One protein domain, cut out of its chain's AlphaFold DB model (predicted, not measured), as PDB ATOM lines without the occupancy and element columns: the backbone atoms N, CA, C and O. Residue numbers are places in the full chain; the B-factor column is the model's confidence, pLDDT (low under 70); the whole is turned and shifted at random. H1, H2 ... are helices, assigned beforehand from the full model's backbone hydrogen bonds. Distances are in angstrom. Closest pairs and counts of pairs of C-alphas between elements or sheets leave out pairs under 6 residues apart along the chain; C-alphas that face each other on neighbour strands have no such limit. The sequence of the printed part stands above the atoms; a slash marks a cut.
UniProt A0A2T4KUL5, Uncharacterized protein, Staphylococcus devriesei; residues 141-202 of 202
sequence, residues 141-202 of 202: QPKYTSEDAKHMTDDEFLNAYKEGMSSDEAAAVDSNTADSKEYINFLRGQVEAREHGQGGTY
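This is residues 141 to 202 of the 202 residues of an uncharacterized protein of Staphylococcus devriesei (UniProt A0A2T4KUL5). The longest helix, H4, makes one side of a small helical domain; the short H1 and H2 follow each other along the opposite side, and H3 makes a corner with H4 where H4 begins. The printed part, 62 residues with H1, H2, H3 and H4 in chain order and no named strand, is all helix. It is compact, with a radius of gyration of the C-alphas of 11.1 A, spanning 27 by 25 by 18 A.

H4, residues 181 to 195, only just touches H1, residues 148 to 151, with 3 pairs of C-alphas within 8 A; the closest are Ala 149 and Arg 188, 6.3 A. H3, residues 167 to 177, and H4 touch only at the corner, only just, with 3 pairs; the closest C-alphas are Thr 177 and Tyr 183, 5.8 A. H2, residues 154 to 161, is close to H4 but not clearly touching, closest at C-alphas 154 and 184, 7.1 A. In H2, H3 and H4 every O i to N i+4 pair is within hydrogen-bond range; H1 is too short for one.

H4 is 21.5 A long, H3 15.2 A, from first to last C-alpha. H1 begins at C-alpha 148 (172.181, 141.840, 181.251); H4 ends at C-alpha 195 (171.612, 134.209, 172.422).

The printed part has no cut. The model's pLDDT is under 70 at residues 141 to 142 and 199 to 202.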
ATOM      1  N   GLN A 141     179.519 139.941 168.461       58.56
ATOM      2  CA  GLN A 141     178.666 139.403 169.503       58.56
ATOM      3  C   GLN A 141     178.656 140.446 170.623       58.56
ATOM      4  O   GLN A 141     179.730 140.953 170.973       58.56
ATOM      5  N   PRO A 142     177.477 140.824 171.139       66.06
ATOM      6  CA  PRO A 142     177.408 141.770 172.238       66.06
ATOM      7  C   PRO A 142     178.250 141.225 173.397       66.06
ATOM      8  O   PRO A 142     178.203 140.037 173.707       66.06
ATOM      9  N   LYS A 143     179.048 142.091 174.031       76.88
ATOM     10  CA  LYS A 143     179.892 141.715 175.183       76.88
ATOM     11  C   LYS A 143     179.090 141.366 176.447       76.88
ATOM     12  O   LYS A 143     179.681 141.045 177.473       76.88
ATOM     13  N   TYR A 144     177.769 141.463 176.378       82.81
ATOM     14  CA  TYR A 144     176.816 141.302 177.466       82.81
ATOM     15  C   TYR A 144     175.703 140.340 177.034       82.81
ATOM     16  O   TYR A 144     175.421 140.197 175.841       82.81
ATOM     17  N   THR A 145     175.084 139.664 178.001       88.88
ATOM     18  CA  THR A 145     174.003 138.700 177.744       88.88
ATOM     19  C   THR A 145     172.671 139.403 177.483       88.88
ATOM     20  O   THR A 145     172.505 140.587 177.784       88.88
ATOM     21  N   SER A 146     171.682 138.685 176.946       87.81
ATOM     22  CA  SER A 146     170.320 139.219 176.821       87.81
ATOM     23  C   SER A 146     169.683 139.516 178.175       87.81
ATOM     24  O   SER A 146     168.876 140.438 178.278       87.81
ATOM     25  N   GLU A 147     170.070 138.783 179.219       90.94
ATOM     26  CA  GLU A 147     169.619 139.053 180.578       90.94
ATOM     27  C   GLU A 147     170.230 140.353 181.102       90.94
ATOM     28  O   GLU A 147     169.495 141.215 181.580       90.94
ATOM     29  N   ASP A 148     171.538 140.562 180.918       90.88
ATOM     30  CA  ASP A 148     172.181 141.840 181.251       90.88
ATOM     31  C   ASP A 148     171.471 142.983 180.523       90.88
ATOM     32  O   ASP A 148     171.051 143.956 181.148       90.88
ATOM     33  N   ALA A 149     171.221 142.799 179.221       89.50
ATOM     34  CA  ALA A 149     170.524 143.746 178.365       89.50
ATOM     35  C   ALA A 149     169.106 144.082 178.835       89.50
ATOM     36  O   ALA A 149     168.575 145.072 178.360       89.50
ATOM     37  N   LYS A 150     168.459 143.310 179.716       90.19
ATOM     38  CA  LYS A 150     167.136 143.641 180.287       90.19
ATOM     39  C   LYS A 150     167.244 144.550 181.509       90.19
ATOM     40  O   LYS A 150     166.321 145.317 181.775       90.19
ATOM     41  N   HIS A 151     168.374 144.500 182.211       92.00
ATOM     42  CA  HIS A 151     168.596 145.230 183.463       92.00
ATOM     43  C   HIS A 151     169.380 146.536 183.282       92.00
ATOM     44  O   HIS A 151     169.387 147.363 184.192       92.00
ATOM     45  N   MET A 152     170.002 146.761 182.118       92.94
ATOM     46  CA  MET A 152     170.708 148.019 181.822       92.94
ATOM     47  C   MET A 152     169.749 149.149 181.435       92.94
ATOM     48  O   MET A 152     168.694 148.934 180.815       92.94
ATOM     49  N   THR A 153     170.171 150.383 181.717       95.19
ATOM     50  CA  THR A 153     169.501 151.586 181.198       95.19
ATOM     51  C   THR A 153     169.609 151.670 179.670       95.19
ATOM     52  O   THR A 153     170.457 151.016 179.070       95.19
ATOM     53  N   ASP A 154     168.738 152.452 179.025       93.94
ATOM     54  CA  ASP A 154     168.745 152.612 177.559       93.94
ATOM     55  C   ASP A 154     170.098 153.123 177.044       93.94
ATOM     56  O   ASP A 154     170.657 152.543 176.115       93.94
ATOM     57  N   ASP A 155     170.659 154.145 177.691       93.69
ATOM     58  CA  ASP A 155     171.940 154.741 177.298       93.69
ATOM     59  C   ASP A 155     173.113 153.772 177.500       93.69
ATOM     60  O   ASP A 155     174.017 153.682 176.669       93.69
ATOM     61  N   GLU A 156     173.097 153.022 178.605       94.88
ATOM     62  CA  GLU A 156     174.110 152.010 178.905       94.88
ATOM     63  C   GLU A 156     174.067 150.865 177.891       94.88
ATOM     64  O   GLU A 156     175.102 150.493 177.336       94.88
ATOM     65  N   PHE A 157     172.866 150.377 177.581       94.31
ATOM     66  CA  PHE A 157     172.656 149.362 176.559       94.31
ATOM     67  C   PHE A 157     173.116 149.848 175.177       94.31
ATOM     68  O   PHE A 157     173.832 149.122 174.496       94.31
ATOM     69  N   LEU A 158     172.770 151.073 174.763       93.75
ATOM     70  CA  LEU A 158     173.200 151.639 173.475       93.75
ATOM     71  C   LEU A 158     174.719 151.747 173.372       93.75
ATOM     72  O   LEU A 158     175.296 151.405 172.340       93.75
ATOM     73  N   ASN A 159     175.371 152.227 174.429       92.81
ATOM     74  CA  ASN A 159     176.823 152.344 174.452       92.81
ATOM     75  C   ASN A 159     177.490 150.974 174.336       92.81
ATOM     76  O   ASN A 159     178.404 150.816 173.530       92.81
ATOM     77  N   ALA A 160     176.988 149.980 175.069       92.44
ATOM     78  CA  ALA A 160     177.481 148.613 174.977       92.44
ATOM     79  C   ALA A 160     177.167 147.978 173.608       92.44
ATOM     80  O   ALA A 160     177.990 147.256 173.053       92.44
ATOM     81  N   TYR A 161     175.993 148.250 173.026       91.06
ATOM     82  CA  TYR A 161     175.576 147.735 171.716       91.06
ATOM     83  C   TYR A 161     176.461 148.256 170.578       91.06
ATOM     84  O   TYR A 161     176.789 147.508 169.661       91.06
ATOM     85  N   LYS A 162     176.870 149.526 170.647       91.56
ATOM     86  CA  LYS A 162     177.773 150.157 169.671       91.56
ATOM     87  C   LYS A 162     179.248 149.824 169.920       91.56
ATOM     88  O   LYS A 162     180.103 150.213 169.126       91.56
ATOM     89  N   GLU A 163     179.579 149.134 171.010       89.25
ATOM     90  CA  GLU A 163     180.963 148.819 171.345       89.25
ATOM     91  C   GLU A 163     181.579 147.892 170.285       89.25
ATOM     92  O   GLU A 163     181.088 146.799 170.008       89.25
ATOM     93  N   GLY A 164     182.668 148.346 169.663       84.00
ATOM     94  CA  GLY A 164     183.324 147.619 168.576       84.00
ATOM     95  C   GLY A 164     182.664 147.774 167.200       84.00
ATOM     96  O   GLY A 164     183.186 147.213 166.240       84.00
ATOM     97  N   MET A 165     181.574 148.544 167.076       88.75
ATOM     98  CA  MET A 165     181.060 148.980 165.773       88.75
ATOM     99  C   MET A 165     181.959 150.057 165.160       88.75
ATOM    100  O   MET A 165     182.640 150.808 165.865       88.75
ATOM    101  N   SER A 166     181.942 150.165 163.830       92.38
ATOM    102  CA  SER A 166     182.542 151.314 163.150       92.38
ATOM    103  C   SER A 166     181.771 152.603 163.465       92.38
ATOM    104  O   SER A 166     180.600 152.576 163.846       92.38
ATOM    105  N   SER A 167     182.419 153.759 163.284       91.94
ATOM    106  CA  SER A 167     181.782 155.058 163.549       91.94
ATOM    107  C   SER A 167     180.501 155.265 162.734       91.94
ATOM    108  O   SER A 167     179.552 155.859 163.241       91.94
ATOM    109  N   ASP A 168     180.466 154.779 161.492       93.12
ATOM    110  CA  ASP A 168     179.311 154.937 160.604       93.12
ATOM    111  C   ASP A 168     178.138 154.051 161.049       93.12
ATOM    112  O   ASP A 168     176.986 154.486 161.051       93.12
ATOM    113  N   GLU A 169     178.422 152.824 161.493       90.50
ATOM    114  CA  GLU A 169     177.415 151.910 162.044       90.50
ATOM    115  C   GLU A 169     176.852 152.430 163.371       90.50
ATOM    116  O   GLU A 169     175.636 152.449 163.565       90.50
ATOM    117  N   ALA A 170     177.722 152.916 164.258       91.88
ATOM    118  CA  ALA A 170     177.319 153.515 165.525       91.88
ATOM    119  C   ALA A 170     176.426 154.750 165.309       91.88
ATOM    120  O   ALA A 170     175.399 154.888 165.974       91.88
ATOM    121  N   ALA A 171     176.759 155.605 164.335       93.88
ATOM    122  CA  ALA A 171     175.949 156.770 163.984       93.88
ATOM    123  C   ALA A 171     174.572 156.386 163.416       93.88
ATOM    124  O   ALA A 171     173.577 157.058 163.693       93.88
ATOM    125  N   ALA A 172     174.488 155.294 162.647       91.38
ATOM    126  CA  ALA A 172     173.212 154.774 162.165       91.38
ATOM    127  C   ALA A 172     172.335 154.262 163.318       91.38
ATOM    128  O   ALA A 172     171.127 154.503 163.322       91.38
ATOM    129  N   VAL A 173     172.929 153.592 164.312       91.69
ATOM    130  CA  VAL A 173     172.216 153.203 165.538       91.69
ATOM    131  C   VAL A 173     171.699 154.450 166.251       91.69
ATOM    132  O   VAL A 173     170.498 154.537 166.487       91.69
ATOM    133  N   ASP A 174     172.560 155.444 166.485       92.75
ATOM    134  CA  ASP A 174     172.190 156.684 167.177       92.75
ATOM    135  C   ASP A 174     171.039 157.419 166.485       92.75
ATOM    136  O   ASP A 174     170.063 157.803 167.136       92.75
ATOM    137  N   SER A 175     171.099 157.540 165.156       92.75
ATOM    138  CA  SER A 175     170.042 158.174 164.366       92.75
ATOM    139  C   SER A 175     168.701 157.446 164.469       92.75
ATOM    140  O   SER A 175     167.663 158.099 164.444       92.75
ATOM    141  N   ASN A 176     168.701 156.115 164.557       89.31
ATOM    142  CA  ASN A 176     167.469 155.334 164.664       89.31
ATOM    143  C   ASN A 176     166.928 155.293 166.103       89.31
ATOM    144  O   ASN A 176     165.724 155.144 166.306       89.31
ATOM    145  N   THR A 177     167.799 155.436 167.105       91.75
ATOM    146  CA  THR A 177     167.411 155.452 168.522       91.75
ATOM    147  C   THR A 177     166.981 156.825 169.029       91.75
ATOM    148  O   THR A 177     166.249 156.881 170.013       91.75
ATOM    149  N   ALA A 178     167.405 157.917 168.376       88.75
ATOM    150  CA  ALA A 178     167.167 159.290 168.834       88.75
ATOM    151  C   ALA A 178     165.685 159.586 169.119       88.75
ATOM    152  O   ALA A 178     165.364 160.228 170.116       88.75
ATOM    153  N   ASP A 179     164.790 159.048 168.285       84.38
ATOM    154  CA  ASP A 179     163.355 159.334 168.345       84.38
ATOM    155  C   ASP A 179     162.500 158.102 168.695       84.38
ATOM    156  O   ASP A 179     161.271 158.192 168.729       84.38
ATOM    157  N   SER A 180     163.108 156.935 168.949       87.31
ATOM    158  CA  SER A 180     162.358 155.683 169.099       87.31
ATOM    159  C   SER A 180     162.911 154.747 170.171       87.31
ATOM    160  O   SER A 180     163.863 153.993 169.960       87.31
ATOM    161  N   LYS A 181     162.193 154.683 171.299       90.38
ATOM    162  CA  LYS A 181     162.350 153.603 172.291       90.38
ATOM    163  C   LYS A 181     162.004 152.226 171.719       90.38
ATOM    164  O   LYS A 181     162.516 151.217 172.193       90.38
ATOM    165  N   GLU A 182     161.148 152.165 170.703       92.50
ATOM    166  CA  GLU A 182     160.782 150.906 170.048       92.50
ATOM    167  C   GLU A 182     161.983 150.309 169.316       92.50
ATOM    168  O   GLU A 182     162.199 149.101 169.385       92.50
ATOM    169  N   TYR A 183     162.809 151.154 168.693       93.31
ATOM    170  CA  TYR A 183     164.048 150.705 168.073       93.31
ATOM    171  C   TYR A 183     165.043 150.177 169.116       93.31
ATOM    172  O   TYR A 183     165.627 149.119 168.909       93.31
ATOM    173  N   ILE A 184     165.158 150.817 170.286       93.06
ATOM    174  CA  ILE A 184     165.978 150.301 171.402       93.06
ATOM    175  C   ILE A 184     165.500 148.905 171.833       93.06
ATOM    176  O   ILE A 184     166.306 147.984 171.968       93.06
ATOM    177  N   ASN A 185     164.187 148.711 171.988       93.25
ATOM    178  CA  ASN A 185     163.611 147.407 172.330       93.25
ATOM    179  C   ASN A 185     163.848 146.359 171.233       93.25
ATOM    180  O   ASN A 185     164.130 145.203 171.542       93.25
ATOM    181  N   PHE A 186     163.775 146.756 169.960       92.88
ATOM    182  CA  PHE A 186     164.130 145.892 168.837       92.88
ATOM    183  C   PHE A 186     165.591 145.434 168.928       92.88
ATOM    184  O   PHE A 186     165.863 144.245 168.773       92.88
ATOM    185  N   LEU A 187     166.524 146.335 169.245       92.44
ATOM    186  CA  LEU A 187     167.930 145.976 169.433       92.44
ATOM    187  C   LEU A 187     168.121 145.009 170.613       92.44
ATOM    188  O   LEU A 187     168.859 144.035 170.474       92.44
ATOM    189  N   ARG A 188     167.423 145.215 171.741       91.69
ATOM    190  CA  ARG A 188     167.437 144.263 172.874       91.69
ATOM    191  C   ARG A 188     166.912 142.885 172.447       91.69
ATOM    192  O   ARG A 188     167.530 141.869 172.752       91.69
ATOM    193  N   GLY A 189     165.835 142.852 171.661       91.50
ATOM    194  CA  GLY A 189     165.290 141.620 171.085       91.50
ATOM    195  C   GLY A 189     166.254 140.922 170.121       91.50
ATOM    196  O   GLY A 189     166.307 139.697 170.084       91.50
ATOM    197  N   GLN A 190     167.074 141.672 169.382       89.50
ATOM    198  CA  GLN A 190     168.119 141.094 168.531       89.50
ATOM    199  C   GLN A 190     169.234 140.434 169.354       89.50
ATOM    200  O   GLN A 190     169.763 139.405 168.933       89.50
ATOM    201  N   VAL A 191     169.582 140.986 170.521       89.50
ATOM    202  CA  VAL A 191     170.532 140.354 171.455       89.50
ATOM    203  C   VAL A 191     169.961 139.035 171.990       89.50
ATOM    204  O   VAL A 191     170.638 138.012 171.927       89.50
ATOM    205  N   GLU A 192     168.695 139.027 172.413       88.88
ATOM    206  CA  GLU A 192     167.983 137.818 172.861       88.88
ATOM    207  C   GLU A 192     167.878 136.757 171.757       88.88
ATOM    208  O   GLU A 192     168.198 135.587 171.969       88.88
ATOM    209  N   ALA A 193     167.521 137.159 170.535       86.56
ATOM    210  CA  ALA A 193     167.442 136.247 169.401       86.56
ATOM    211  C   ALA A 193     168.804 135.613 169.078       86.56
ATOM    212  O   ALA A 193     168.867 134.423 168.768       86.56
ATOM    213  N   ARG A 194     169.904 136.373 169.158       82.50
ATOM    214  CA  ARG A 194     171.261 135.840 168.949       82.50
ATOM    215  C   ARG A 194     171.652 134.842 170.038       82.50
ATOM    216  O   ARG A 194     172.178 133.786 169.698       82.50
ATOM    217  N   GLU A 195     171.342 135.128 171.304       84.25
ATOM    218  CA  GLU A 195     171.612 134.209 172.422       84.25
ATOM    219  C   GLU A 195     170.851 132.884 172.272       84.25
ATOM    220  O   GLU A 195     171.401 131.809 172.510       84.25
ATOM    221  N   HIS A 196     169.614 132.936 171.780       84.31
ATOM    222  CA  HIS A 196     168.812 131.742 171.506       84.31
ATOM    223  C   HIS A 196     169.122 131.062 170.161       84.31
ATOM    224  O   HIS A 196     168.423 130.122 169.778       84.31
ATOM    225  N   GLY A 197     170.143 131.514 169.423       80.50
ATOM    226  CA  GLY A 197     170.511 130.961 168.112       80.50
ATOM    227  C   GLY A 197     169.478 131.217 167.005       80.50
ATOM    228  O   GLY A 197     169.497 130.552 165.973       80.50
ATOM    229  N   GLN A 198     168.564 132.163 167.221       76.94
ATOM    230  CA  GLN A 198     167.496 132.560 166.297       76.94
ATOM    231  C   GLN A 198     167.868 133.795 165.457       76.94
ATOM    232  O   GLN A 198     167.193 134.103 164.475       76.94
ATOM    233  N   GLY A 199     168.943 134.501 165.818       65.56
ATOM    234  CA  GLY A 199     169.456 135.649 165.074       65.56
ATOM    235  C   GLY A 199     170.196 135.217 163.807       65.56
ATOM    236  O   GLY A 199     171.239 134.573 163.891       65.56
ATOM    237  N   GLY A 200     169.668 135.579 162.635       55.69
ATOM    238  CA  GLY A 200     170.322 135.319 161.351       55.69
ATOM    239  C   GLY A 200     171.716 135.951 161.265       55.69
ATOM    240  O   GLY A 200     171.939 137.062 161.747       55.69
ATOM    241  N   THR A 201     172.654 135.236 160.643       49.34
ATOM    242  CA  THR A 201     173.968 135.776 160.277       49.34
ATOM    243  C   THR A 201     173.799 136.745 159.108       49.34
ATOM    244  O   THR A 201     173.243 136.351 158.080       49.34
ATOM    245  N   TYR A 202     174.254 137.985 159.279       45.53
ATOM    246  CA  TYR A 202     174.382 138.968 158.199       45.53
ATOM    247  C   TYR A 202     175.698 138.771 157.450       45.53
ATOM    248  O   TYR A 202     176.706 138.468 158.130       45.53
TER     249      TYR A 202